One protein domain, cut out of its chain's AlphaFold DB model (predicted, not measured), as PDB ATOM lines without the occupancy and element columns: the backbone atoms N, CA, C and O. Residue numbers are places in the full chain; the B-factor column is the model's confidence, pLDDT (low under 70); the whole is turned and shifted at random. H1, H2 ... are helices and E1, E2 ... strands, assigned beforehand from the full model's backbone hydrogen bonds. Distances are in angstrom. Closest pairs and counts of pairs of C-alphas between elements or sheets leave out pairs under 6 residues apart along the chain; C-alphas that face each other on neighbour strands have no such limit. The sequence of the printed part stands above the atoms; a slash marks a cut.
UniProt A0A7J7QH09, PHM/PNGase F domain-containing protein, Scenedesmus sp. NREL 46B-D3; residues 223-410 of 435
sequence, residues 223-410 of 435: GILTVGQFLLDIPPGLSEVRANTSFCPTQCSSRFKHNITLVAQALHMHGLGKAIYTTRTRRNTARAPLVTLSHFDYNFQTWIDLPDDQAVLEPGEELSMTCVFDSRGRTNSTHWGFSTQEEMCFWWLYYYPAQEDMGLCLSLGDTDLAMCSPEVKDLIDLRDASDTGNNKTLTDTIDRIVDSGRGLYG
ATOM      1  N   GLY A 223     -47.441  54.517-103.366       90.62
ATOM      2  CA  GLY A 223     -46.196  54.456-104.113       90.62
ATOM      3  C   GLY A 223     -45.763  53.009-104.318       90.62
ATOM      4  O   GLY A 223     -46.162  52.107-103.571       90.62
ATOM      5  N   ILE A 224     -44.927  52.802-105.332       88.69
ATOM      6  CA  ILE A 224     -44.352  51.499-105.649       88.69
ATOM      7  C   ILE A 224     -42.842  51.652-105.670       88.69
ATOM      8  O   ILE A 224     -42.317  52.460-106.427       88.69
ATOM      9  N   LEU A 225     -42.149  50.899-104.819       89.25
ATOM     10  CA  LEU A 225     -40.691  50.850-104.806       89.25
ATOM     11  C   LEU A 225     -40.246  49.486-105.312       89.25
ATOM     12  O   LEU A 225     -40.569  48.457-104.719       89.25
ATOM     13  N   THR A 226     -39.486  49.489-106.399       87.75
ATOM     14  CA  THR A 226     -38.822  48.295-106.918       87.75
ATOM     15  C   THR A 226     -37.388  48.254-106.404       87.75
ATOM     16  O   THR A 226     -36.628  49.186-106.636       87.75
ATOM     17  N   VAL A 227     -36.989  47.173-105.737       89.75
ATOM     18  CA  VAL A 227     -35.591  46.883-105.391       89.75
ATOM     19  C   VAL A 227     -35.118  45.726-106.269       89.75
ATOM     20  O   VAL A 227     -35.824  44.721-106.364       89.75
ATOM     21  N   GLY A 228     -33.961  45.841-106.929       87.94
ATOM     22  CA  GLY A 228     -33.580  44.882-107.975       87.94
ATOM     23  C   GLY A 228     -32.095  44.733-108.301       87.94
ATOM     24  O   GLY A 228     -31.258  45.540-107.893       87.94
ATOM     25  N   GLN A 229     -31.775  43.679-109.058       79.06
ATOM     26  CA  GLN A 229     -30.471  43.423-109.694       79.06
ATOM     27  C   GLN A 229     -30.654  43.414-111.214       79.06
ATOM     28  O   GLN A 229     -31.523  42.693-111.700       79.06
ATOM     29  N   PHE A 230     -29.825  44.158-111.948       74.44
ATOM     30  CA  PHE A 230     -29.992  44.318-113.404       74.44
ATOM     31  C   PHE A 230     -28.843  43.815-114.272       74.44
ATOM     32  O   PHE A 230     -28.959  43.805-115.491       74.44
ATOM     33  N   LEU A 231     -27.768  43.327-113.656       75.50
ATOM     34  CA  LEU A 231     -26.677  42.638-114.343       75.50
ATOM     35  C   LEU A 231     -26.469  41.277-113.678       75.50
ATOM     36  O   LEU A 231     -25.529  41.072-112.913       75.50
ATOM     37  N   LEU A 232     -27.421  40.369-113.901       83.88
ATOM     38  CA  LEU A 232     -27.286  38.976-113.486       83.88
ATOM     39  C   LEU A 232     -26.395  38.238-114.484       83.88
ATOM     40  O   LEU A 232     -26.605  38.323-115.692       83.88
ATOM     41  N   ASP A 233     -25.445  37.473-113.959       88.19
ATOM     42  CA  ASP A 233     -24.706  36.455-114.697       88.19
ATOM     43  C   ASP A 233     -24.701  35.174-113.860       88.19
ATOM     44  O   ASP A 233     -24.020  35.067-112.838       88.19
ATOM     45  N   ILE A 234     -25.565  34.230-114.231       92.25
ATOM     46  CA  ILE A 234     -25.773  32.978-113.505       92.25
ATOM     47  C   ILE A 234     -25.048  31.869-114.276       92.25
ATOM     48  O   ILE A 234     -25.501  31.505-115.368       92.25
ATOM     49  N   PRO A 235     -23.968  31.278-113.725       95.12
ATOM     50  CA  PRO A 235     -23.251  30.202-114.396       95.12
ATOM     51  C   PRO A 235     -24.139  28.958-114.557       95.12
ATOM     52  O   PRO A 235     -24.950  28.673-113.668       95.12
ATOM     53  N   PRO A 236     -23.978  28.171-115.636       96.94
ATOM     54  CA  PRO A 236     -24.736  26.938-115.840       96.94
ATOM     55  C   PRO A 236     -24.296  25.805-114.900       96.94
ATOM     56  O   PRO A 236     -23.148  25.748-114.461       96.94
ATOM     57  N   GLY A 237     -25.192  24.850-114.643       96.75
ATOM     58  CA  GLY A 237     -24.856  23.563-114.022       96.75
ATOM     59  C   GLY A 237     -24.724  23.555-112.493       96.75
ATOM     60  O   GLY A 237     -24.319  22.536-111.932       96.75
ATOM     61  N   LEU A 238     -25.063  24.643-111.797       97.12
ATOM     62  CA  LEU A 238     -24.866  24.776-110.350       97.12
ATOM     63  C   LEU A 238     -26.179  24.590-109.578       97.12
ATOM     64  O   LEU A 238     -27.211  25.148-109.928       97.12
ATOM     65  N   SER A 239     -26.144  23.820-108.485       95.56
ATOM     66  CA  SER A 239     -27.310  23.580-107.608       95.56
ATOM     67  C   SER A 239     -27.670  24.765-106.708       95.56
ATOM     68  O   SER A 239     -28.734  24.788-106.075       95.56
ATOM     69  N   GLU A 240     -26.749  25.718-106.592       95.88
ATOM     70  CA  GLU A 240     -26.942  26.951-105.859       95.88
ATOM     71  C   GLU A 240     -26.020  28.040-106.408       95.88
ATOM     72  O   GLU A 240     -24.797  27.929-106.329       95.88
ATOM     73  N   VAL A 241     -26.618  29.109-106.927       94.69
ATOM     74  CA  VAL A 241     -25.930  30.354-107.276       94.69
ATOM     75  C   VAL A 241     -26.561  31.466-106.460       94.69
ATOM     76  O   VAL A 241     -27.755  31.731-106.581       94.69
ATOM     77  N   ARG A 242     -25.778  32.117-105.604       93.62
ATOM     78  CA  ARG A 242     -26.235  33.278-104.839       93.62
ATOM     79  C   ARG A 242     -25.836  34.535-105.594       93.62
ATOM     80  O   ARG A 242     -24.645  34.798-105.716       93.62
ATOM     81  N   ALA A 243     -26.816  35.295-106.072       89.31
ATOM     82  CA  ALA A 243     -26.526  36.588-106.674       89.31
ATOM     83  C   ALA A 243     -26.032  37.578-105.620       89.31
ATOM     84  O   ALA A 243     -26.323  37.455-104.421       89.31
ATOM     85  N   ASN A 244     -25.321  38.598-106.091       86.75
ATOM     86  CA  ASN A 244     -24.970  39.728-105.255       86.75
ATOM     87  C   ASN A 244     -26.215  40.357-104.645       86.75
ATOM     88  O   ASN A 244     -27.288  40.400-105.246       86.75
ATOM     89  N   THR A 245     -26.045  40.823-103.411       87.00
ATOM     90  CA  THR A 245     -27.130  41.454-102.667       87.00
ATOM     91  C   THR A 245     -27.429  42.807-103.284       87.00
ATOM     92  O   THR A 245     -26.567  43.682-103.267       87.00
ATOM     93  N   SER A 246     -28.651  42.968-103.775       88.12
ATOM     94  CA  SER A 246     -29.175  44.268-104.167       88.12
ATOM     95  C   SER A 246     -29.588  45.056-102.941       88.12
ATOM     96  O   SER A 246     -30.073  44.480-101.962       88.12
ATOM     97  N   PHE A 247     -29.430  46.371-102.987       87.25
ATOM     98  CA  PHE A 247     -29.834  47.233-101.887       87.25
ATOM     99  C   PHE A 247     -30.369  48.578-102.368       87.25
ATOM    100  O   PHE A 247     -29.997  49.077-103.425       87.25
ATOM    101  N   CYS A 248     -31.257  49.150-101.561       89.12
ATOM    102  CA  CYS A 248     -31.668  50.540-101.626       89.12
ATOM    103  C   CYS A 248     -30.833  51.303-100.589       89.12
ATOM    104  O   CYS A 248     -31.056  51.106 -99.387       89.12
ATOM    105  N   PRO A 249     -29.839  52.103-101.018       84.31
ATOM    106  CA  PRO A 249     -28.899  52.747-100.108       84.31
ATOM    107  C   PRO A 249     -29.584  53.673 -99.104       84.31
ATOM    108  O   PRO A 249     -30.594  54.308 -99.409       84.31
ATOM    109  N   THR A 250     -28.964  53.849 -97.935       86.88
ATOM    110  CA  THR A 250     -29.397  54.830 -96.926       86.88
ATOM    111  C   THR A 250     -29.561  56.233 -97.508       86.88
ATOM    112  O   THR A 250     -30.464  56.962 -97.122       86.88
ATOM    113  N   GLN A 251     -28.705  56.643 -98.440       83.88
ATOM    114  CA  GLN A 251     -28.772  57.962 -99.067       83.88
ATOM    115  C   GLN A 251     -30.009  58.111 -99.953       83.88
ATOM    116  O   GLN A 251     -30.561  59.202-100.034       83.88
ATOM    117  N   CYS A 252     -30.480  57.016-100.553       85.69
ATOM    118  CA  CYS A 252     -31.721  56.988-101.311       85.69
ATOM    119  C   CYS A 252     -32.926  57.103-100.378       85.69
ATOM    120  O   CYS A 252     -33.716  58.032-100.515       85.69
ATOM    121  N   SER A 253     -33.029  56.242 -99.365       88.75
ATOM    122  CA  SER A 253     -34.136  56.313 -98.402       88.75
ATOM    123  C   SER A 253     -34.118  57.576 -97.537       88.75
ATOM    124  O   SER A 253     -35.157  58.011 -97.056       88.75
ATOM    125  N   SER A 254     -32.964  58.228 -97.359       88.44
ATOM    126  CA  SER A 254     -32.877  59.536 -96.684       88.44
ATOM    127  C   SER A 254     -33.597  60.649 -97.451       88.44
ATOM    128  O   SER A 254     -33.851  61.704 -96.875       88.44
ATOM    129  N   ARG A 255     -33.934  60.433 -98.732       84.62
ATOM    130  CA  ARG A 255     -34.718  61.370 -99.553       84.62
ATOM    131  C   ARG A 255     -36.217  61.292 -99.270       84.62
ATOM    132  O   ARG A 255     -36.956  62.148 -99.748       84.62
ATOM    133  N   PHE A 256     -36.679  60.292 -98.516       89.06
ATOM    134  CA  PHE A 256     -38.081  60.214 -98.117       89.06
ATOM    135  C   PHE A 256     -38.456  61.446 -97.300       89.06
ATOM    136  O   PHE A 256     -37.814  61.764 -96.299       89.06
ATOM    137  N   LYS A 257     -39.515  62.140 -97.727       89.75
ATOM    138  CA  LYS A 257     -39.985  63.366 -97.066       89.75
ATOM    139  C   LYS A 257     -40.531  63.057 -95.669       89.75
ATOM    140  O   LYS A 257     -40.418  63.877 -94.757       89.75
ATOM    141  N   HIS A 258     -41.102  61.864 -95.501       89.81
ATOM    142  CA  HIS A 258     -41.714  61.369 -94.272       89.81
ATOM    143  C   HIS A 258     -41.465  59.864 -94.122       89.81
ATOM    144  O   HIS A 258     -41.038  59.204 -95.068       89.81
ATOM    145  N   ASN A 259     -41.786  59.313 -92.951       93.94
ATOM    146  CA  ASN A 259     -41.889  57.864 -92.793       93.94
ATOM    147  C   ASN A 259     -42.911  57.309 -93.791       93.94
ATOM    148  O   ASN A 259     -43.977  57.902 -93.982       93.94
ATOM    149  N   ILE A 260     -42.601  56.154 -94.371       94.31
ATOM    150  CA  ILE A 260     -43.532  55.416 -95.222       94.31
ATOM    151  C   ILE A 260     -44.020  54.166 -94.496       94.31
ATOM    152  O   ILE A 260     -43.330  53.605 -93.648       94.31
ATOM    153  N   THR A 261     -45.222  53.729 -94.837       94.56
ATOM    154  CA  THR A 261     -45.847  52.503 -94.353       94.56
ATOM    155  C   THR A 261     -45.972  51.541 -95.522       94.56
ATOM    156  O   THR A 261     -46.699  51.815 -96.476       94.56
ATOM    157  N   LEU A 262     -45.242  50.434 -95.455       94.06
ATOM    158  CA  LEU A 262     -45.334  49.311 -96.374       94.06
ATOM    159  C   LEU A 262     -46.696  48.634 -96.195       94.06
ATOM    160  O   LEU A 262     -47.109  48.325 -95.081       94.06
ATOM    161  N   VAL A 263     -47.397  48.424 -97.301       92.44
ATOM    162  CA  VAL A 263     -48.733  47.816 -97.338       92.44
ATOM    163  C   VAL A 263     -48.629  46.342 -97.686       92.44
ATOM    164  O   VAL A 263     -49.223  45.498 -97.029       92.44
ATOM    165  N   ALA A 264     -47.873  46.047 -98.736       91.94
ATOM    166  CA  ALA A 264     -47.628  44.697 -99.194       91.94
ATOM    167  C   ALA A 264     -46.321  44.646 -99.967       91.94
ATOM    168  O   ALA A 264     -45.806  45.661-100.447       91.94
ATOM    169  N   GLN A 265     -45.813  43.434-100.124       91.69
ATOM    170  CA  GLN A 265     -44.619  43.175-100.897       91.69
ATOM    171  C   GLN A 265     -44.783  41.978-101.822       91.69
ATOM    172  O   GLN A 265     -45.417  40.993-101.459       91.69
ATOM    173  N   ALA A 266     -44.193  42.051-103.007       88.56
ATOM    174  CA  ALA A 266     -44.162  40.960-103.970       88.56
ATOM    175  C   ALA A 266     -42.714  40.663-104.362       88.56
ATOM    176  O   ALA A 266     -41.862  41.551-104.391       88.56
ATOM    177  N   LEU A 267     -42.429  39.392-104.616       88.62
ATOM    178  CA  LEU A 267     -41.091  38.871-104.866       88.62
ATOM    179  C   LEU A 267     -41.101  38.130-106.197       88.62
ATOM    180  O   LEU A 267     -42.039  37.375-106.458       88.62
ATOM    181  N   HIS A 268     -40.077  38.342-107.018       86.25
ATOM    182  CA  HIS A 268     -40.082  37.874-108.397       86.25
ATOM    183  C   HIS A 268     -38.720  37.393-108.879       86.25
ATOM    184  O   HIS A 268     -37.699  38.065-108.714       86.25
ATOM    185  N   MET A 269     -38.755  36.215-109.499       87.31
ATOM    186  CA  MET A 269     -37.671  35.548-110.211       87.31
ATOM    187  C   MET A 269     -38.299  34.673-111.309       87.31
ATOM    188  O   MET A 269     -39.493  34.352-111.225       87.31
ATOM    189  N   HIS A 270     -37.520  34.262-112.312       82.88
ATOM    190  CA  HIS A 270     -37.974  33.290-113.307       82.88
ATOM    191  C   HIS A 270     -37.678  31.849-112.844       82.88
ATOM    192  O   HIS A 270     -37.604  31.554-111.647       82.88
ATOM    193  N   GLY A 271     -37.613  30.911-113.795       82.00
ATOM    194  CA  GLY A 271     -37.646  29.471-113.537       82.00
ATOM    195  C   GLY A 271     -36.442  28.894-112.783       82.00
ATOM    196  O   GLY A 271     -36.535  27.768-112.301       82.00
ATOM    197  N   LEU A 272     -35.329  29.621-112.664       93.12
ATOM    198  CA  LEU A 272     -34.166  29.218-111.868       93.12
ATOM    199  C   LEU A 272     -34.300  29.623-110.396       93.12
ATOM    200  O   LEU A 272     -33.480  29.198-109.584       93.12
ATOM    201  N   GLY A 273     -35.279  30.454-110.028       93.00
ATOM    202  CA  GLY A 273     -35.424  30.951-108.663       93.00
ATOM    203  C   GLY A 273     -35.682  29.854-107.633       93.00
ATOM    204  O   GLY A 273     -36.579  29.033-107.786       93.00
ATOM    205  N   LYS A 274     -34.885  29.861-106.557       92.00
ATOM    206  CA  LYS A 274     -34.904  28.855-105.482       92.00
ATOM    207  C   LYS A 274     -35.189  29.469-104.115       92.00
ATOM    208  O   LYS A 274     -35.892  28.874-103.301       92.00
ATOM    209  N   ALA A 275     -34.627  30.644-103.835       94.00
ATOM    210  CA  ALA A 275     -34.887  31.363-102.595       94.00
ATOM    211  C   ALA A 275     -34.652  32.866-102.747       94.00
ATOM    212  O   ALA A 275     -33.785  33.295-103.506       94.00
ATOM    213  N   ILE A 276     -35.371  33.652-101.954       93.62
ATOM    214  CA  ILE A 276     -35.233  35.105-101.898       93.62
ATOM    215  C   ILE A 276     -35.334  35.584-100.448       93.62
ATOM    216  O   ILE A 276     -36.190  35.147 -99.674       93.62
ATOM    217  N   TYR A 277     -34.414  36.465-100.068       93.06
ATOM    218  CA  TYR A 277     -34.281  36.987 -98.711       93.06
ATOM    219  C   TYR A 277     -34.298  38.504 -98.764       93.06
ATOM    220  O   TYR A 277     -33.442  39.081 -99.430       93.06
ATOM    221  N   THR A 278     -35.223  39.142 -98.052       93.50
ATOM    222  CA  THR A 278     -35.293  40.598 -97.942       93.50
ATOM    223  C   THR A 278     -35.157  41.045 -96.500       93.50
ATOM    224  O   THR A 278     -35.574  40.373 -95.552       93.50
ATOM    225  N   THR A 279     -34.524  42.193 -96.321       91.81
ATOM    226  CA  THR A 279     -34.202  42.736 -95.006       91.81
ATOM    227  C   THR A 279     -34.225  44.250 -95.033       91.81
ATOM    228  O   THR A 279     -33.928  44.854 -96.065       91.81
ATOM    229  N   ARG A 280     -34.453  44.845 -93.867       91.12
ATOM    230  CA  ARG A 280     -34.178  46.254 -93.592       91.12
ATOM    231  C   ARG A 280     -33.083  46.394 -92.540       91.12
ATOM    232  O   ARG A 280     -32.950  45.545 -91.654       91.12
ATOM    233  N   THR A 281     -32.331  47.479 -92.612       89.44
ATOM    234  CA  THR A 281     -31.300  47.828 -91.635       89.44
ATOM    235  C   THR A 281     -31.445  49.297 -91.273       89.44
ATOM    236  O   THR A 281     -31.381  50.160 -92.145       89.44
ATOM    237  N   ARG A 282     -31.579  49.597 -89.980       84.88
ATOM    238  CA  ARG A 282     -31.509  50.970 -89.472       84.88
ATOM    239  C   ARG A 282     -30.090  51.245 -88.991       84.88
ATOM    240  O   ARG A 282     -29.385  50.343 -88.533       84.88
ATOM    241  N   ARG A 283     -29.639  52.496 -89.100       76.44
ATOM    242  CA  ARG A 283     -28.306  52.885 -88.621       76.44
ATOM    243  C   ARG A 283     -28.131  52.459 -87.156       76.44
ATOM    244  O   ARG A 283     -28.972  52.772 -86.318       76.44
ATOM    245  N   ASN A 284     -27.025  51.775 -86.862       72.25
ATOM    246  CA  ASN A 284     -26.675  51.244 -85.537       72.25
ATOM    247  C   ASN A 284     -27.642  50.183 -84.969       72.25
ATOM    248  O   ASN A 284     -27.590  49.902 -83.771       72.25
ATOM    249  N   THR A 285     -28.506  49.574 -85.784       76.88
ATOM    250  CA  THR A 285     -29.341  48.440 -85.363       76.88
ATOM    251  C   THR A 285     -28.960  47.160 -86.103       76.88
ATOM    252  O   THR A 285     -28.228  47.167 -87.095       76.88
ATOM    253  N   ALA A 286     -29.435  46.025 -85.587       75.69
ATOM    254  CA  ALA A 286     -29.296  44.756 -86.284       75.69
ATOM    255  C   ALA A 286     -30.200  44.723 -87.525       75.69
ATOM    256  O   ALA A 286     -31.327  45.218 -87.507       75.69
ATOM    257  N   ARG A 287     -29.704  44.074 -88.578       80.44
ATOM    258  CA  ARG A 287     -30.466  43.762 -89.790       80.44
ATOM    259  C   ARG A 287     -31.681  42.904 -89.430       80.44
ATOM    260  O   ARG A 287     -31.524  41.849 -88.816       80.44
ATOM    261  N   ALA A 288     -32.870  43.354 -89.819       84.81
ATOM    262  CA  ALA A 288     -34.134  42.671 -89.563       84.81
ATOM    263  C   ALA A 288     -34.701  42.093 -90.873       84.81
ATOM    264  O   ALA A 288     -34.705  42.798 -91.887       84.81
ATOM    265  N   PRO A 289     -35.170  40.833 -90.891       86.94
ATOM    266  CA  PRO A 289     -35.848  40.275 -92.057       86.94
ATOM    267  C   PRO A 289     -37.200  40.959 -92.284       86.94
ATOM    268  O   PRO A 289     -37.874  41.318 -91.322       86.94
ATOM    269  N   LEU A 290     -37.584  41.117 -93.553       88.12
ATOM    270  CA  LEU A 290     -38.945  41.495 -93.950       88.12
ATOM    271  C   LEU A 290     -39.671  40.270 -94.508       88.12
ATOM    272  O   LEU A 290     -40.614  39.785 -93.896       88.12
ATOM    273  N   VAL A 291     -39.159  39.669 -95.586       88.06
ATOM    274  CA  VAL A 291     -39.606  38.342 -96.034       88.06
ATOM    275  C   VAL A 291     -38.419  37.425 -96.277       88.06
ATOM    276  O   VAL A 291     -37.376  37.811 -96.796       88.06
ATOM    277  N   THR A 292     -38.589  36.167 -95.888       88.69
ATOM    278  CA  THR A 292     -37.655  35.082 -96.170       88.69
ATOM    279  C   THR A 292     -38.424  33.947 -96.825       88.69
ATOM    280  O   THR A 292     -39.185  33.251 -96.159       88.69
ATOM    281  N   LEU A 293     -38.214  33.751 -98.127       87.94
ATOM    282  CA  LEU A 293     -38.724  32.598 -98.864       87.94
ATOM    283  C   LEU A 293     -37.558  31.665 -99.172       87.94
ATOM    284  O   LEU A 293     -36.859  31.826-100.168       87.94
ATOM    285  N   SER A 294     -37.341  30.677 -98.303       90.06
ATOM    286  CA  SER A 294     -36.306  29.647 -98.495       90.06
ATOM    287  C   SER A 294     -36.655  28.617 -99.573       90.06
ATOM    288  O   SER A 294     -35.774  27.888-100.024       90.06
ATOM    289  N   HIS A 295     -37.928  28.563 -99.965       85.62
ATOM    290  CA  HIS A 295     -38.471  27.691-101.003       85.62
ATOM    291  C   HIS A 295     -39.316  28.540-101.949       85.62
ATOM    292  O   HIS A 295     -40.541  28.454-101.952       85.62
ATOM    293  N   PHE A 296     -38.651  29.443-102.668       85.69
ATOM    294  CA  PHE A 296     -39.311  30.228-103.700       85.69
ATOM    295  C   PHE A 296     -39.731  29.301-104.842       85.69
ATOM    296  O   PHE A 296     -38.966  28.426-105.247       85.69
ATOM    297  N   ASP A 297     -40.935  29.515-105.355       77.81
ATOM    298  CA  ASP A 297     -41.451  28.834-106.532       77.81
ATOM    299  C   ASP A 297     -41.983  29.903-107.482       77.81
ATOM    300  O   ASP A 297     -42.876  30.678-107.127       77.81
ATOM    301  N   TYR A 298     -41.426  29.948-108.694       75.50
ATOM    302  CA  TYR A 298     -41.813  30.925-109.708       75.50
ATOM    303  C   TYR A 298     -43.308  30.843-110.056       75.50
ATOM    304  O   TYR A 298     -43.862  31.834-110.539       75.50
ATOM    305  N   ASN A 299     -43.959  29.705-109.776       68.56
ATOM    306  CA  ASN A 299     -45.389  29.499-109.982       68.56
ATOM    307  C   ASN A 299     -46.281  30.150-108.915       68.56
ATOM    308  O   ASN A 299     -47.486  30.289-109.122       68.56
ATOM    309  N   PHE A 300     -45.713  30.577-107.784       72.69
ATOM    310  CA  PHE A 300     -46.460  31.107-106.643       72.69
ATOM    311  C   PHE A 300     -45.920  32.466-106.210       72.69
ATOM    312  O   PHE A 300     -45.335  32.635-105.141       72.69
ATOM    313  N   GLN A 301     -46.161  33.462-107.052       76.81
ATOM    314  CA  GLN A 301     -45.870  34.860-106.749       76.81
ATOM    315  C   GLN A 301     -47.171  35.523-106.307       76.81
ATOM    316  O   GLN A 301     -48.216  35.199-106.851       76.81
ATOM    317  N   THR A 302     -47.153  36.383-105.294       79.25
ATOM    318  CA  THR A 302     -48.331  37.135-104.826       79.25
ATOM    319  C   THR A 302     -47.886  38.307-103.968       79.25
ATOM    320  O   THR A 302     -46.732  38.366-103.540       79.25
ATOM    321  N   TRP A 303     -48.809  39.228-103.704       85.94
ATOM    322  CA  TRP A 303     -48.656  40.180-102.616       85.94
ATOM    323  C   TRP A 303     -48.679  39.446-101.277       85.94
ATOM    324  O   TRP A 303     -49.554  38.617-101.024       85.94
ATOM    325  N   ILE A 304     -47.691  39.758-100.450       87.31
ATOM    326  CA  ILE A 304     -47.517  39.289 -99.084       87.31
ATOM    327  C   ILE A 304     -47.726  40.503 -98.182       87.31
ATOM    328  O   ILE A 304     -47.038  41.515 -98.342       87.31
ATOM    329  N   ASP A 305     -48.674  40.400 -97.256       85.38
ATOM    330  CA  ASP A 305     -48.936  41.445 -96.270       85.38
ATOM    331  C   ASP A 305     -47.803  41.512 -95.236       85.38
ATOM    332  O   ASP A 305     -47.168  40.501 -94.917       85.38
ATOM    333  N   LEU A 306     -47.559  42.706 -94.694       84.38
ATOM    334  CA  LEU A 306     -46.592  42.911 -93.619       84.38
ATOM    335  C   LEU A 306     -47.301  43.042 -92.262       84.38
ATOM    336  O   LEU A 306     -48.355  43.674 -92.188       84.38
ATOM    337  N   PRO A 307     -46.719  42.513 -91.171       79.12
ATOM    338  CA  PRO A 307     -47.146  42.849 -89.815       79.12
ATOM    339  C   PRO A 307     -47.016  44.355 -89.528       79.12
ATOM    340  O   PRO A 307     -46.053  44.990 -89.964       79.12
ATOM    341  N   ASP A 308     -47.938  44.917 -88.739       76.62
ATOM    342  CA  ASP A 308     -47.981  46.358 -88.430       76.62
ATOM    343  C   ASP A 308     -46.665  46.897 -87.830       76.62
ATOM    344  O   ASP A 308     -46.239  48.009 -88.141       76.62
ATOM    345  N   ASP A 309     -45.974  46.105 -87.003       75.25
ATOM    346  CA  ASP A 309     -44.693  46.468 -86.376       75.25
ATOM    347  C   ASP A 309     -43.498  46.446 -87.354       75.25
ATOM    348  O   ASP A 309     -42.423  46.993 -87.076       75.25
ATOM    349  N   GLN A 310     -43.684  45.851 -88.533       75.69
ATOM    350  CA  GLN A 310     -42.702  45.792 -89.615       75.69
ATOM    351  C   GLN A 310     -43.018  46.735 -90.776       75.69
ATOM    352  O   GLN A 310     -42.158  46.963 -91.626       75.69
ATOM    353  N   ALA A 311     -44.214  47.322 -90.790       84.81
ATOM    354  CA  ALA A 311     -44.702  48.115 -91.904       84.81
ATOM    355  C   ALA A 311     -44.020  49.488 -92.025       84.81
ATOM    356  O   ALA A 311     -43.877  49.997 -93.129       84.81
ATOM    357  N   VAL A 312     -43.582  50.114 -90.929       92.25
ATOM    358  CA  VAL A 312     -43.029  51.480 -90.995       92.25
ATOM    359  C   VAL A 312     -41.547  51.467 -91.361       92.25
ATOM    360  O   VAL A 312     -40.745  50.851 -90.660       92.25
ATOM    361  N   LEU A 313     -41.187  52.190 -92.421       91.62
ATOM    362  CA  LEU A 313     -39.813  52.454 -92.843       91.62
ATOM    363  C   LEU A 313     -39.479  53.932 -92.610       91.62
ATOM    364  O   LEU A 313     -40.187  54.830 -93.080       91.62
ATOM    365  N   GLU A 314     -38.397  54.187 -91.879       91.69
ATOM    366  CA  GLU A 314     -37.925  55.542 -91.595       91.69
ATOM    367  C   GLU A 314     -36.932  56.038 -92.666       91.69
ATOM    368  O   GLU A 314     -36.186  55.236 -93.244       91.69
ATOM    369  N   PRO A 315     -36.860  57.361 -92.920       91.62
ATOM    370  CA  PRO A 315     -35.818  57.930 -93.761       91.62
ATOM    371  C   PRO A 315     -34.419  57.530 -93.275       91.62
ATOM    372  O   PRO A 315     -34.074  57.683 -92.101       91.62
ATOM    373  N   GLY A 316     -33.596  57.032 -94.196       89.38
ATOM    374  CA  GLY A 316     -32.228  56.601 -93.919       89.38
ATOM    375  C   GLY A 316     -32.064  55.135 -93.501       89.38
ATOM    376  O   GLY A 316     -30.958  54.732 -93.138       89.38
ATOM    377  N   GLU A 317     -33.115  54.316 -93.560       91.19
ATOM    378  CA  GLU A 317     -32.975  52.857 -93.471       91.19
ATOM    379  C   GLU A 317     -32.506  52.247 -94.801       91.19
ATOM    380  O   GLU A 317     -32.887  52.691 -95.878       91.19
ATOM    381  N   GLU A 318     -31.668  51.217 -94.752       90.38
ATOM    382  CA  GLU A 318     -31.249  50.462 -95.934       90.38
ATOM    383  C   GLU A 318     -32.186  49.270 -96.144       90.38
ATOM    384  O   GLU A 318     -32.420  48.484 -95.225       90.38
ATOM    385  N   LEU A 319     -32.682  49.101 -97.368       92.38
ATOM    386  CA  LEU A 319     -33.386  47.890 -97.785       92.38
ATOM    387  C   LEU A 319     -32.429  47.003 -98.568       92.38
ATOM    388  O   LEU A 319     -31.636  47.507 -99.353       92.38
ATOM    389  N   SER A 320     -32.503  45.689 -98.408       91.44
ATOM    390  CA  SER A 320     -31.663  44.778 -99.187       91.44
ATOM    391  C   SER A 320     -32.332  43.448 -99.480       91.44
ATOM    392  O   SER A 320     -33.159  42.968 -98.706       91.44
ATOM    393  N   MET A 321     -31.946  42.865-100.609       92.88
ATOM    394  CA  MET A 321     -32.490  41.640-101.173       92.88
ATOM    395  C   MET A 321     -31.363  40.744-101.692       92.88
ATOM    396  O   MET A 321     -30.437  41.211-102.350       92.88
ATOM    397  N   THR A 322     -31.472  39.440-101.458       92.62
ATOM    398  CA  THR A 322     -30.574  38.435-102.035       92.62
ATOM    399  C   THR A 322     -31.384  37.317-102.676       92.62
ATOM    400  O   THR A 322     -32.175  36.666-101.994       92.62
ATOM    401  N   CYS A 323     -31.128  37.058-103.956       94.38
ATOM    402  CA  CYS A 323     -31.705  35.948-104.706       94.38
ATOM    403  C   CYS A 323     -30.751  34.752-104.778       94.38
ATOM    404  O   CYS A 323     -29.526  34.904-104.828       94.38
ATOM    405  N   VAL A 324     -31.323  33.553-104.788       96.12
ATOM    406  CA  VAL A 324     -30.616  32.281-104.925       96.12
ATOM    407  C   VAL A 324     -31.264  31.474-106.040       96.12
ATOM    408  O   VAL A 324     -32.485  31.312-106.048       96.12
ATOM    409  N   PHE A 325     -30.440  30.941-106.936       96.19
ATOM    410  CA  PHE A 325     -30.854  30.241-108.146       96.19
ATOM    411  C   PHE A 325     -30.361  28.787-108.175       96.19
ATOM    412  O   PHE A 325     -29.352  28.455-107.550       96.19
ATOM    413  N   ASP A 326     -31.052  27.935-108.932       96.31
ATOM    414  CA  ASP A 326     -30.646  26.576-109.306       96.31
ATOM    415  C   ASP A 326     -30.513  26.490-110.829       96.31
ATOM    416  O   ASP A 326     -31.504  26.473-111.554       96.31
ATOM    417  N   SER A 327     -29.279  26.446-111.328       96.31
ATOM    418  CA  SER A 327     -28.961  26.454-112.757       96.31
ATOM    419  C   SER A 327     -28.563  25.078-113.298       96.31
ATOM    420  O   SER A 327     -28.059  24.989-114.420       96.31
ATOM    421  N   ARG A 328     -28.806  23.979-112.561       97.19
ATOM    422  CA  ARG A 328     -28.446  22.607-112.993       97.19
ATOM    423  C   ARG A 328     -29.005  22.227-114.362       97.19
ATOM    424  O   ARG A 328     -28.377  21.454-115.078       97.19
ATOM    425  N   GLY A 329     -30.179  22.755-114.712       92.69
ATOM    426  CA  GLY A 329     -30.841  22.505-115.995       92.69
ATOM    427  C   GLY A 329     -30.326  23.350-117.167       92.69
ATOM    428  O   GLY A 329     -30.789  23.156-118.288       92.69
ATOM    429  N   ARG A 330     -29.404  24.294-116.940       90.81
ATOM    430  CA  ARG A 330     -28.867  25.184-117.979       90.81
ATOM    431  C   ARG A 330     -27.502  24.705-118.457       90.81
ATOM    432  O   ARG A 330     -26.685  24.251-117.662       90.81
ATOM    433  N   THR A 331     -27.252  24.845-119.756       93.75
ATOM    434  CA  THR A 331     -25.962  24.537-120.399       93.75
ATOM    435  C   THR A 331     -25.104  25.779-120.644       93.75
ATOM    436  O   THR A 331     -23.883  25.664-120.667       93.75
ATOM    437  N   ASN A 332     -25.729  26.952-120.775       93.12
ATOM    438  CA  ASN A 332     -25.077  28.250-120.961       93.12
ATOM    439  C   ASN A 332     -25.377  29.181-119.778       93.12
ATOM    440  O   ASN A 332     -26.365  28.972-119.064       93.12
ATOM    441  N   SER A 333     -24.553  30.219-119.599       92.56
ATOM    442  CA  SER A 333     -24.846  31.288-118.640       92.56
ATOM    443  C   SER A 333     -26.218  31.894-118.905       92.56
ATOM    444  O   SER A 333     -26.645  32.044-120.051       92.56
ATOM    445  N   THR A 334     -26.928  32.196-117.822       88.69
ATOM    446  CA  THR A 334     -28.232  32.853-117.867       88.69
ATOM    447  C   THR A 334     -28.070  34.278-117.371       88.69
ATOM    448  O   THR A 334     -27.608  34.492-116.250       88.69
ATOM    449  N   HIS A 335     -28.441  35.235-118.213       85.88
ATOM    450  CA  HIS A 335     -28.286  36.656-117.931       85.88
ATOM    451  C   HIS A 335     -29.598  37.288-117.466       85.88
ATOM    452  O   HIS A 335     -30.659  36.660-117.526       85.88
ATOM    453  N   TRP A 336     -29.514  38.529-116.987       80.88
ATOM    454  CA  TRP A 336     -30.705  39.322-116.705       80.88
ATOM    455  C   TRP A 336     -31.525  39.537-117.982       80.88
ATOM    456  O   TRP A 336     -30.955  39.841-119.028       80.88
ATOM    457  N   GLY A 337     -32.849  39.423-117.895       66.00
ATOM    458  CA  GLY A 337     -33.722  39.746-119.018       66.00
ATOM    459  C   GLY A 337     -35.188  39.406-118.777       66.00
ATOM    460  O   GLY A 337     -35.555  38.865-117.738       66.00
ATOM    461  N   PHE A 338     -36.039  39.780-119.731       62.19
ATOM    462  CA  PHE A 338     -37.497  39.673-119.615       62.19
ATOM    463  C   PHE A 338     -38.048  38.303-120.010       62.19
ATOM    464  O   PHE A 338     -39.172  37.971-119.641       62.19
ATOM    465  N   SER A 339     -37.305  37.520-120.789       59.91
ATOM    466  CA  SER A 339     -37.734  36.189-121.207       59.91
ATOM    467  C   SER A 339     -37.682  35.209-120.040       59.91
ATOM    468  O   SER A 339     -36.788  35.275-119.203       59.91
ATOM    469  N   THR A 340     -38.548  34.198-120.036       62.69
ATOM    470  CA  THR A 340     -38.455  33.086-119.074       62.69
ATOM    471  C   THR A 340     -37.199  32.230-119.231       62.69
ATOM    472  O   THR A 340     -36.852  31.464-118.331       62.69
ATOM    473  N   GLN A 341     -36.505  32.353-120.365       68.50
ATOM    474  CA  GLN A 341     -35.180  31.765-120.562       68.50
ATOM    475  C   GLN A 341     -34.053  32.645-120.006       68.50
ATOM    476  O   GLN A 341     -32.937  32.163-119.836       68.50
ATOM    477  N   GLU A 342     -34.330  33.897-119.677       77.88
ATOM    478  CA  GLU A 342     -33.456  34.800-118.925       77.88
ATOM    479  C   GLU A 342     -33.881  34.789-117.448       77.88
ATOM    480  O   GLU A 342     -34.777  34.032-117.064       77.88
ATOM    481  N   GLU A 343     -33.245  35.593-116.598       83.50
ATOM    482  CA  GLU A 343     -33.596  35.678-115.176       83.50
ATOM    483  C   GLU A 343     -33.842  37.096-114.667       83.50
ATOM    484  O   GLU A 343     -33.349  38.084-115.209       83.50
ATOM    485  N   MET A 344     -34.573  37.167-113.556       85.12
ATOM    486  CA  MET A 344     -34.837  38.394-112.813       85.12
ATOM    487  C   MET A 344     -34.668  38.178-111.312       85.12
ATOM    488  O   MET A 344     -34.714  37.066-110.791       85.12
ATOM    489  N   CYS A 345     -34.463  39.280-110.601       89.06
ATOM    490  CA  CYS A 345     -34.416  39.309-109.147       89.06
ATOM    491  C   CYS A 345     -35.005  40.643-108.692       89.06
ATOM    492  O   CYS A 345     -34.287  41.647-108.637       89.06
ATOM    493  N   PHE A 346     -36.314  40.653-108.421       88.44
ATOM    494  CA  PHE A 346     -37.053  41.843-108.002       88.44
ATOM    495  C   PHE A 346     -37.814  41.651-106.703       88.44
ATOM    496  O   PHE A 346     -38.328  40.578-106.379       88.44
ATOM    497  N   TRP A 347     -37.924  42.766-105.998       92.00
ATOM    498  CA  TRP A 347     -38.768  42.941-104.840       92.00
ATOM    499  C   TRP A 347     -39.550  44.238-104.999       92.00
ATOM    500  O   TRP A 347     -38.976  45.325-105.024       92.00
ATOM    501  N   TRP A 348     -40.866  44.108-105.119       90.25
ATOM    502  CA  TRP A 348     -41.791  45.227-105.198       90.25
ATOM    503  C   TRP A 348     -42.418  45.493-103.843       90.25
ATOM    504  O   TRP A 348     -42.816  44.568-103.133       90.25
ATOM    505  N   LEU A 349     -42.537  46.768-103.510       92.88
ATOM    506  CA  LEU A 349     -43.146  47.263-102.289       92.88
ATOM    507  C   LEU A 349     -44.273  48.216-102.649       92.88
ATOM    508  O   LEU A 349     -44.018  49.253-103.257       92.88
ATOM    509  N   TYR A 350     -45.491  47.908-102.217       93.50
ATOM    510  CA  TYR A 350     -46.513  48.932-102.061       93.50
ATOM    511  C   TYR A 350     -46.298  49.652-100.747       93.50
ATOM    512  O   TYR A 350     -46.139  49.015 -99.706       93.50
ATOM    513  N   TYR A 351     -46.345  50.976-100.783       93.94
ATOM    514  CA  TYR A 351     -46.208  51.788 -99.585       93.94
ATOM    515  C   TYR A 351     -47.023  53.078 -99.686       93.94
ATOM    516  O   TYR A 351     -47.455  53.469-100.766       93.94
ATOM    517  N   TYR A 352     -47.224  53.763 -98.564       94.88
ATOM    518  CA  TYR A 352     -47.771  55.119 -98.537       94.88
ATOM    519  C   TYR A 352     -47.140  55.962 -97.417       94.88
ATOM    520  O   TYR A 352     -46.692  55.396 -96.422       94.88
ATOM    521  N   PRO A 353     -47.132  57.300 -97.517       94.31
ATOM    522  CA  PRO A 353     -47.505  58.077 -98.700       94.31
ATOM    523  C   PRO A 353     -46.488  57.887 -99.836       94.31
ATOM    524  O   PRO A 353     -45.295  57.720 -99.571       94.31
ATOM    525  N   ALA A 354     -46.957  57.901-101.086       91.12
ATOM    526  CA  ALA A 354     -46.102  57.849-102.274       91.12
ATOM    527  C   ALA A 354     -44.996  58.921-102.230       91.12
ATOM    528  O   ALA A 354     -45.232  60.046-101.785       91.12
ATOM    529  N   GLN A 355     -43.786  58.567-102.671       87.06
ATOM    530  CA  GLN A 355     -42.656  59.492-102.771       87.06
ATOM    531  C   GLN A 355     -42.376  59.800-104.248       87.06
ATOM    532  O   GLN A 355     -42.083  58.891-105.015       87.06
ATOM    533  N   GLU A 356     -42.435  61.078-104.629       73.81
ATOM    534  CA  GLU A 356     -42.254  61.538-106.022       73.81
ATOM    535  C   GLU A 356     -40.876  61.170-106.603       73.81
ATOM    536  O   GLU A 356     -40.775  60.797-107.764       73.81
ATOM    537  N   ASP A 357     -39.823  61.201-105.779       73.12
ATOM    538  CA  ASP A 357     -38.439  60.951-106.209       73.12
ATOM    539  C   ASP A 357     -37.963  59.507-105.952       73.12
ATOM    540  O   ASP A 357     -36.756  59.254-105.881       73.12
ATOM    541  N   MET A 358     -38.885  58.558-105.735       79.06
ATOM    542  CA  MET A 358     -38.530  57.169-105.434       79.06
ATOM    543  C   MET A 358     -39.497  56.138-106.035       79.06
ATOM    544  O   MET A 358     -40.485  55.751-105.402       79.06
ATOM    545  N   GLY A 359     -39.122  55.590-107.191       78.50
ATOM    546  CA  GLY A 359     -39.769  54.418-107.798       78.50
ATOM    547  C   GLY A 359     -38.880  53.170-107.841       78.50
ATOM    548  O   GLY A 359     -39.369  52.038-107.920       78.50
ATOM    549  N   LEU A 360     -37.560  53.349-107.767       81.75
ATOM    550  CA  LEU A 360     -36.604  52.296-108.083       81.75
ATOM    551  C   LEU A 360     -35.332  52.399-107.244       81.75
ATOM    552  O   LEU A 360     -34.807  53.489-107.054       81.75
ATOM    553  N   CYS A 361     -34.815  51.251-106.811       87.06
ATOM    554  CA  CYS A 361     -33.507  51.064-106.199       87.06
ATOM    555  C   CYS A 361     -32.797  49.869-106.854       87.06
ATOM    556  O   CYS A 361     -33.272  48.733-106.789       87.06
ATOM    557  N   LEU A 362     -31.658  50.115-107.495       80.44
ATOM    558  CA  LEU A 362     -30.939  49.122-108.289       80.44
ATOM    559  C   LEU A 362     -29.548  48.878-107.760       80.44
ATOM    560  O   LEU A 362     -28.882  49.814-107.334       80.44
ATOM    561  N   SER A 363     -29.082  47.648-107.926       83.75
ATOM    562  CA  SER A 363     -27.660  47.325-107.911       83.75
ATOM    563  C   SER A 363     -27.223  46.801-109.280       83.75
ATOM    564  O   SER A 363     -28.023  46.198-110.005       83.75
ATOM    565  N   LEU A 364     -25.969  47.082-109.649       75.06
ATOM    566  CA  LEU A 364     -25.393  46.708-110.944       75.06
ATOM    567  C   LEU A 364     -24.323  45.617-110.793       75.06
ATOM    568  O   LEU A 364     -23.125  45.899-110.742       75.06
ATOM    569  N   GLY A 365     -24.757  44.360-110.745       71.56
ATOM    570  CA  GLY A 365     -23.888  43.183-110.802       71.56
ATOM    571  C   GLY A 365     -22.807  43.196-109.720       71.56
ATOM    572  O   GLY A 365     -23.112  43.300-108.530       71.56
ATOM    573  N   ASP A 366     -21.546  43.098-110.144       68.19
ATOM    574  CA  ASP A 366     -20.349  43.089-109.285       68.19
ATOM    575  C   ASP A 366     -19.759  44.483-109.012       68.19
ATOM    576  O   ASP A 366     -18.742  44.602-108.334       68.19
ATOM    577  N   THR A 367     -20.359  45.561-109.527       65.00
ATOM    578  CA  THR A 367     -19.727  46.897-109.509       65.00
ATOM    579  C   THR A 367     -19.807  47.625-108.161       65.00
ATOM    580  O   THR A 367     -19.365  48.768-108.064       65.00
ATOM    581  N   ASP A 368     -20.406  47.005-107.133       69.62
ATOM    582  CA  ASP A 368     -20.789  47.619-105.845       69.62
ATOM    583  C   ASP A 368     -21.572  48.948-105.983       69.62
ATOM    584  O   ASP A 368     -21.790  49.663-105.002       69.62
ATOM    585  N   LEU A 369     -22.043  49.280-107.189       74.25
ATOM    586  CA  LEU A 369     -22.864  50.446-107.453       74.25
ATOM    587  C   LEU A 369     -24.308  50.139-107.078       74.25
ATOM    588  O   LEU A 369     -24.884  49.139-107.525       74.25
ATOM    589  N   ALA A 370     -24.907  51.056-106.325       80.62
ATOM    590  CA  ALA A 370     -26.343  51.109-106.157       80.62
ATOM    591  C   ALA A 370     -26.882  52.515-106.420       80.62
ATOM    592  O   ALA A 370     -26.228  53.521-106.147       80.62
ATOM    593  N   MET A 371     -28.089  52.587-106.965       79.25
ATOM    594  CA  MET A 371     -28.729  53.845-107.344       79.25
ATOM    595  C   MET A 371     -30.217  53.821-107.043       79.25
ATOM    596  O   MET A 371     -30.816  52.751-106.965       79.25
ATOM    597  N   CYS A 372     -30.808  55.002-106.926       81.31
ATOM    598  CA  CYS A 372     -32.243  55.200-106.917       81.31
ATOM    599  C   CYS A 372     -32.679  56.118-108.048       81.31
ATOM    600  O   CYS A 372     -31.966  57.041-108.428       81.31
ATOM    601  N   SER A 373     -33.885  55.888-108.545       75.12
ATOM    602  CA  SER A 373     -34.513  56.744-109.542       75.12
ATOM    603  C   SER A 373     -35.998  56.932-109.221       75.12
ATOM    604  O   SER A 373     -36.616  56.007-108.676       75.12
ATOM    605  N   PRO A 374     -36.590  58.096-109.551       67.69
ATOM    606  CA  PRO A 374     -38.044  58.236-109.602       67.69
ATOM    607  C   PRO A 374     -38.687  57.261-110.600       67.69
ATOM    608  O   PRO A 374     -39.770  56.749-110.340       67.69
ATOM    609  N   GLU A 375     -38.003  56.954-111.705       63.62
ATOM    610  CA  GLU A 375     -38.585  56.278-112.865       63.62
ATOM    611  C   GLU A 375     -37.781  55.047-113.297       63.62
ATOM    612  O   GLU A 375     -36.546  55.009-113.246       63.62
ATOM    613  N   VAL A 376     -38.490  54.061-113.850       59.94
ATOM    614  CA  VAL A 376     -37.900  52.884-114.511       59.94
ATOM    615  C   VAL A 376     -37.208  53.252-115.841       59.94
ATOM    616  O   VAL A 376     -36.521  52.428-116.435       59.94
ATOM    617  N   LYS A 377     -37.281  54.506-116.306       59.78
ATOM    618  CA  LYS A 377     -36.581  54.945-117.522       59.78
ATOM    619  C   LYS A 377     -35.052  54.900-117.407       59.78
ATOM    620  O   LYS A 377     -34.394  54.440-118.335       59.78
ATOM    621  N   ASP A 378     -34.477  55.320-116.280       62.88
ATOM    622  CA  ASP A 378     -33.012  55.276-116.100       62.88
ATOM    623  C   ASP A 378     -32.470  53.844-116.207       62.88
ATOM    624  O   ASP A 378     -31.352  53.612-116.664       62.88
ATOM    625  N   LEU A 379     -33.292  52.866-115.830       62.97
ATOM    626  CA  LEU A 379     -32.968  51.465-116.007       62.97
ATOM    627  C   LEU A 379     -32.892  51.064-117.482       62.97
ATOM    628  O   LEU A 379     -31.988  50.332-117.876       62.97
ATOM    629  N   ILE A 380     -33.875  51.484-118.271       59.53
ATOM    630  CA  ILE A 380     -33.913  51.216-119.707       59.53
ATOM    631  C   ILE A 380     -32.667  51.793-120.371       59.53
ATOM    632  O   ILE A 380     -32.017  51.091-121.138       59.53
ATOM    633  N   ASP A 381     -32.306  53.030-120.026       65.50
ATOM    634  CA  ASP A 381     -31.108  53.687-120.549       65.50
ATOM    635  C   ASP A 381     -29.836  52.882-120.195       65.50
ATOM    636  O   ASP A 381     -28.970  52.685-121.048       65.50
ATOM    637  N   LEU A 382     -29.733  52.364-118.962       65.94
ATOM    638  CA  LEU A 382     -28.619  51.505-118.531       65.94
ATOM    639  C   LEU A 382     -28.587  50.159-119.258       65.94
ATOM    640  O   LEU A 382     -27.506  49.693-119.624       65.94
ATOM    641  N   ARG A 383     -29.751  49.535-119.478       65.19
ATOM    642  CA  ARG A 383     -29.856  48.293-120.251       65.19
ATOM    643  C   ARG A 383     -29.421  48.531-121.687       65.19
ATOM    644  O   ARG A 383     -28.552  47.821-122.167       65.19
ATOM    645  N   ASP A 384     -29.970  49.546-122.344       65.25
ATOM    646  CA  ASP A 384     -29.645  49.863-123.734       65.25
ATOM    647  C   ASP A 384     -28.144  50.161-123.880       65.25
ATOM    648  O   ASP A 384     -27.501  49.682-124.814       65.25
ATOM    649  N   ALA A 385     -27.547  50.866-122.910       65.62
ATOM    650  CA  ALA A 385     -26.102  51.061-122.845       65.62
ATOM    651  C   ALA A 385     -25.333  49.735-122.686       65.62
ATOM    652  O   ALA A 385     -24.347  49.523-123.394       65.62
ATOM    653  N   SER A 386     -25.785  48.833-121.809       64.12
ATOM    654  CA  SER A 386     -25.203  47.494-121.624       64.12
ATOM    655  C   SER A 386     -25.308  46.633-122.890       64.12
ATOM    656  O   SER A 386     -24.320  46.031-123.312       64.12
ATOM    657  N   ASP A 387     -26.467  46.630-123.546       62.12
ATOM    658  CA  ASP A 387     -26.761  45.843-124.748       62.12
ATOM    659  C   ASP A 387     -25.904  46.280-125.947       62.12
ATOM    660  O   ASP A 387     -25.587  45.471-126.820       62.12
ATOM    661  N   THR A 388     -25.460  47.546-125.987       64.38
ATOM    662  CA  THR A 388     -24.519  48.011-127.023       64.38
ATOM    663  C   THR A 388     -23.126  47.382-126.910       64.38
ATOM    664  O   THR A 388     -22.325  47.513-127.837       64.38
ATOM    665  N   GLY A 389     -22.797  46.750-125.775       58.47
ATOM    666  CA  GLY A 389     -21.457  46.236-125.478       58.47
ATOM    667  C   GLY A 389     -20.385  47.328-125.361       58.47
ATOM    668  O   GLY A 389     -19.192  47.026-125.291       58.47
ATOM    669  N   ASN A 390     -20.778  48.608-125.363       65.12
ATOM    670  CA  ASN A 390     -19.868  49.737-125.261       65.12
ATOM    671  C   ASN A 390     -19.723  50.170-123.797       65.12
ATOM    672  O   ASN A 390     -20.492  50.989-123.290       65.12
ATOM    673  N   ASN A 391     -18.673  49.671-123.141       63.38
ATOM    674  CA  ASN A 391     -18.352  50.004-121.749       63.38
ATOM    675  C   ASN A 391     -18.252  51.514-121.485       63.38
ATOM    676  O   ASN A 391     -18.511  51.947-120.362       63.38
ATOM    677  N   LYS A 392     -17.911  52.326-122.495       68.00
ATOM    678  CA  LYS A 392     -17.869  53.784-122.357       68.00
ATOM    679  C   LYS A 392     -19.271  54.372-122.180       68.00
ATOM    680  O   LYS A 392     -19.477  55.139-121.255       68.00
ATOM    681  N   THR A 393     -20.242  53.952-122.992       69.69
ATOM    682  CA  THR A 393     -21.640  54.407-122.884       69.69
ATOM    683  C   THR A 393     -22.249  54.038-121.531       69.69
ATOM    684  O   THR A 393     -22.957  54.843-120.928       69.69
ATOM    685  N   LEU A 394     -21.951  52.833-121.035       67.81
ATOM    686  CA  LEU A 394     -22.397  52.388-119.715       67.81
ATOM    687  C   LEU A 394     -21.774  53.236-118.595       67.81
ATOM    688  O   LEU A 394     -22.490  53.689-117.707       67.81
ATOM    689  N   THR A 395     -20.465  53.496-118.672       70.44
ATOM    690  CA  THR A 395     -19.745  54.330-117.694       70.44
ATOM    691  C   THR A 395     -20.271  55.766-117.697       70.44
ATOM    692  O   THR A 395     -20.655  56.260-116.646       70.44
ATOM    693  N   ASP A 396     -20.418  56.390-118.870       75.94
ATOM    694  CA  ASP A 396     -20.946  57.756-119.006       75.94
ATOM    695  C   ASP A 396     -22.376  57.872-118.427       75.94
ATOM    696  O   ASP A 396     -22.747  58.877-117.814       75.94
ATOM    697  N   THR A 397     -23.193  56.824-118.590       72.12
ATOM    698  CA  THR A 397     -24.553  56.764-118.026       72.12
ATOM    699  C   THR A 397     -24.527  56.641-116.503       72.12
ATOM    700  O   THR A 397     -25.296  57.325-115.826       72.12
ATOM    701  N   ILE A 398     -23.638  55.801-115.962       73.00
ATOM    702  CA  ILE A 398     -23.431  55.647-114.518       73.00
ATOM    703  C   ILE A 398     -22.948  56.964-113.903       73.00
ATOM    704  O   ILE A 398     -23.551  57.418-112.931       73.00
ATOM    705  N   ASP A 399     -21.940  57.607-114.495       74.88
ATOM    706  CA  ASP A 399     -21.374  58.870-114.007       74.88
ATOM    707  C   ASP A 399     -22.448  59.960-113.944       74.88
ATOM    708  O   ASP A 399     -22.630  60.597-112.910       74.88
ATOM    709  N   ARG A 400     -23.280  60.088-114.987       75.50
ATOM    710  CA  ARG A 400     -24.429  61.011-114.999       75.50
ATOM    711  C   ARG A 400     -25.405  60.761-113.839       75.50
ATOM    712  O   ARG A 400     -25.938  61.708-113.258       75.50
ATOM    713  N   ILE A 401     -25.681  59.497-113.509       71.44
ATOM    714  CA  ILE A 401     -26.585  59.130-112.407       71.44
ATOM    715  C   ILE A 401     -25.933  59.444-111.055       71.44
ATOM    716  O   ILE A 401     -26.589  60.016-110.177       71.44
ATOM    717  N   VAL A 402     -24.648  59.134-110.892       72.69
ATOM    718  CA  VAL A 402     -23.884  59.429-109.673       72.69
ATOM    719  C   VAL A 402     -23.768  60.938-109.443       72.69
ATOM    720  O   VAL A 402     -24.123  61.410-108.364       72.69
ATOM    721  N   ASP A 403     -23.402  61.712-110.465       75.94
ATOM    722  CA  ASP A 403     -23.264  63.174-110.403       75.94
ATOM    723  C   ASP A 403     -24.586  63.880-110.078       75.94
ATOM    724  O   ASP A 403     -24.607  64.918-109.416       75.94
ATOM    725  N   SER A 404     -25.718  63.290-110.475       71.50
ATOM    726  CA  SER A 404     -27.047  63.783-110.090       71.50
ATOM    727  C   SER A 404     -27.415  63.505-108.619       71.50
ATOM    728  O   SER A 404     -28.507  63.864-108.172       71.50
ATOM    729  N   GLY A 405     -26.540  62.839-107.855       68.81
ATOM    730  CA  GLY A 405     -26.791  62.409-106.476       68.81
ATOM    731  C   GLY A 405     -27.825  61.282-106.366       68.81
ATOM    732  O   GLY A 405     -28.418  61.080-105.303       68.81
ATOM    733  N   ARG A 406     -28.091  60.589-107.480       68.75
ATOM    734  CA  ARG A 406     -29.046  59.474-107.592       68.75
ATOM    735  C   ARG A 406     -28.355  58.111-107.540       68.75
ATOM    736  O   ARG A 406     -28.989  57.122-107.193       68.75
ATOM    737  N   GLY A 407     -27.057  58.052-107.829       67.31
ATOM    738  CA  GLY A 407     -26.227  56.852-107.715       67.31
ATOM    739  C   GLY A 407     -25.082  57.041-106.733       67.31
ATOM    740  O   GLY A 407     -24.589  58.151-106.555       67.31
ATOM    741  N   LEU A 408     -24.646  55.953-106.102       69.12
ATOM    742  CA  LEU A 408     -23.465  55.936-105.245       69.12
ATOM    743  C   LEU A 408     -22.680  54.643-105.451       69.12
ATOM    744  O   LEU A 408     -23.244  53.546-105.453       69.12
ATOM    745  N   TYR A 409     -21.360  54.781-105.556       63.62
ATOM    746  CA  TYR A 409     -20.437  53.662-105.389       63.62
ATOM    747  C   TYR A 409     -20.422  53.269-103.908       63.62
ATOM    748  O   TYR A 409     -20.261  54.122-103.036       63.62
ATOM    749  N   GLY A 410     -20.693  51.996-103.623       56.94
ATOM    750  CA  GLY A 410     -21.138  51.546-102.312       56.94
ATOM    751  C   GLY A 410     -20.189  51.843-101.148       56.94
ATOM    752  O   GLY A 410     -19.095  51.297-101.059       56.94
TER     753      GLY A 410
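AT A GLANCE: This is residues 223 to 410 of the 435 residues of the protein "PHM/PNGase F domain-containing protein" of Scenedesmus sp. NREL 46B-D3 (UniProt A0A7J7QH09). Two sheets, only partly face to face, make a splayed sandwich: the larger one, E3 E7 E1 E8 E9 E10, is twisted, and the strands of the smaller one, E2 E6 E4 E5, cross it at 48 degrees. A helical hairpin, H3 and H4, packs by H4 on the E9 and E10 end of the larger sheet, and its turn, residues 387 to 392, sticks out. Two long loops, residues 230 to 245 and 326 to 345, run out together at one end of the longest axis. The printed part has 188 residues, under half of them in named elements, with four helices and ten strands in the order E1 E2 H1 E3 E4 E5 H2 E6 E7 E8 E9 H3 H4 E10, of mixed class; the larger sheet is mixed, the smaller antiparallel. It is compact, with a radius of gyration of the C-alphas of 16.2 A and spans of 47 by 39 by 27 A.

HOW THE PARTS SIT: The larger sheet runs E3 (residues 260 to 268), E7 (346 to 352), E1 (223 to 229), E8 (360 to 363), E9 (369 to 373), E10 (407 to 409). E1 and E8 are parallel at 12 degrees, with N 361 and O 226 2.8 A apart. The other neighbours are antiparallel: N 261 and O 352 are 2.7 A apart between E3 and E7, N 225 and O 349 2.9 A between E7 and E1, N 362 and O 371 2.8 A in the hairpin E8 and E9, and N 408 and O 370 2.9 A between E9 and E10. The smaller sheet runs E2 (246 to 248), E6 (318 to 325), E4 (273 to 281), E5 (288 to 293); N 248 and O 319 are 2.8 A apart, N 281 and O 318 2.8 A, and N 278 and O 291 2.8 A in the hairpin E4 and E5. The sheets form a sandwich, two sheets face to face, with best planes 31 degrees apart; for instance, the closest C-alphas of E2 and E8, Cys 248 and Cys 361, are 5.0 A apart. H3 (377 to 387) and H4 (391 to 403) touch at Ala 385 and Leu 394, with C-alphas 5.0 A apart, at a shallow tilt of 23 degrees, opposite ways. H4 stands up from the larger sheet at 50 degrees, its height over the sheet 10.7 A, while H3 only grazes it with residues 377 to 379. H1 (250 to 253) and H2 (308 to 311) only graze both sheets, H2 only just on the smaller, with 5 pairs of C-alphas within 10 A. E5, H2 and E6 make a split strand-helix-strand unit, two strands running the same way with E4 between them, its crossover right-handed. Every O i to N i+4 pair is within hydrogen-bond range in H3 and H4; H1 and H2 are too short for such a pair.

IN THESE COORDINATES: E1 begins at C-alpha 223 (-46.196, 54.456, -104.113) and is 20.0 A long. E3 is 22.2 A and bends by 67 degrees at residue 263; E4 is 24.3 A, E5 14.5 A, E6 23.6 A, E7 19.5 A and E9 13.4 A. H3 is 15.2 A and H4 18.1 A, beginning at C-alpha 391 (-18.352, 50.004, -121.749). E10 ends at C-alpha 409 (-20.437, 53.662, -105.389).

THE WHOLE: The C-alphas farthest apart, those of His 258 and Thr 331, are 47.8 A apart. The printed part has no cut. The long links are E1 to E2, E5 to H2 and E6 to E7; residues 233 to 234 pair with 334 to 335, antiparallel. The mean pLDDT of the printed part is 82.2; 36 residues are under 70, among them 374 to 394 and 405 to 410.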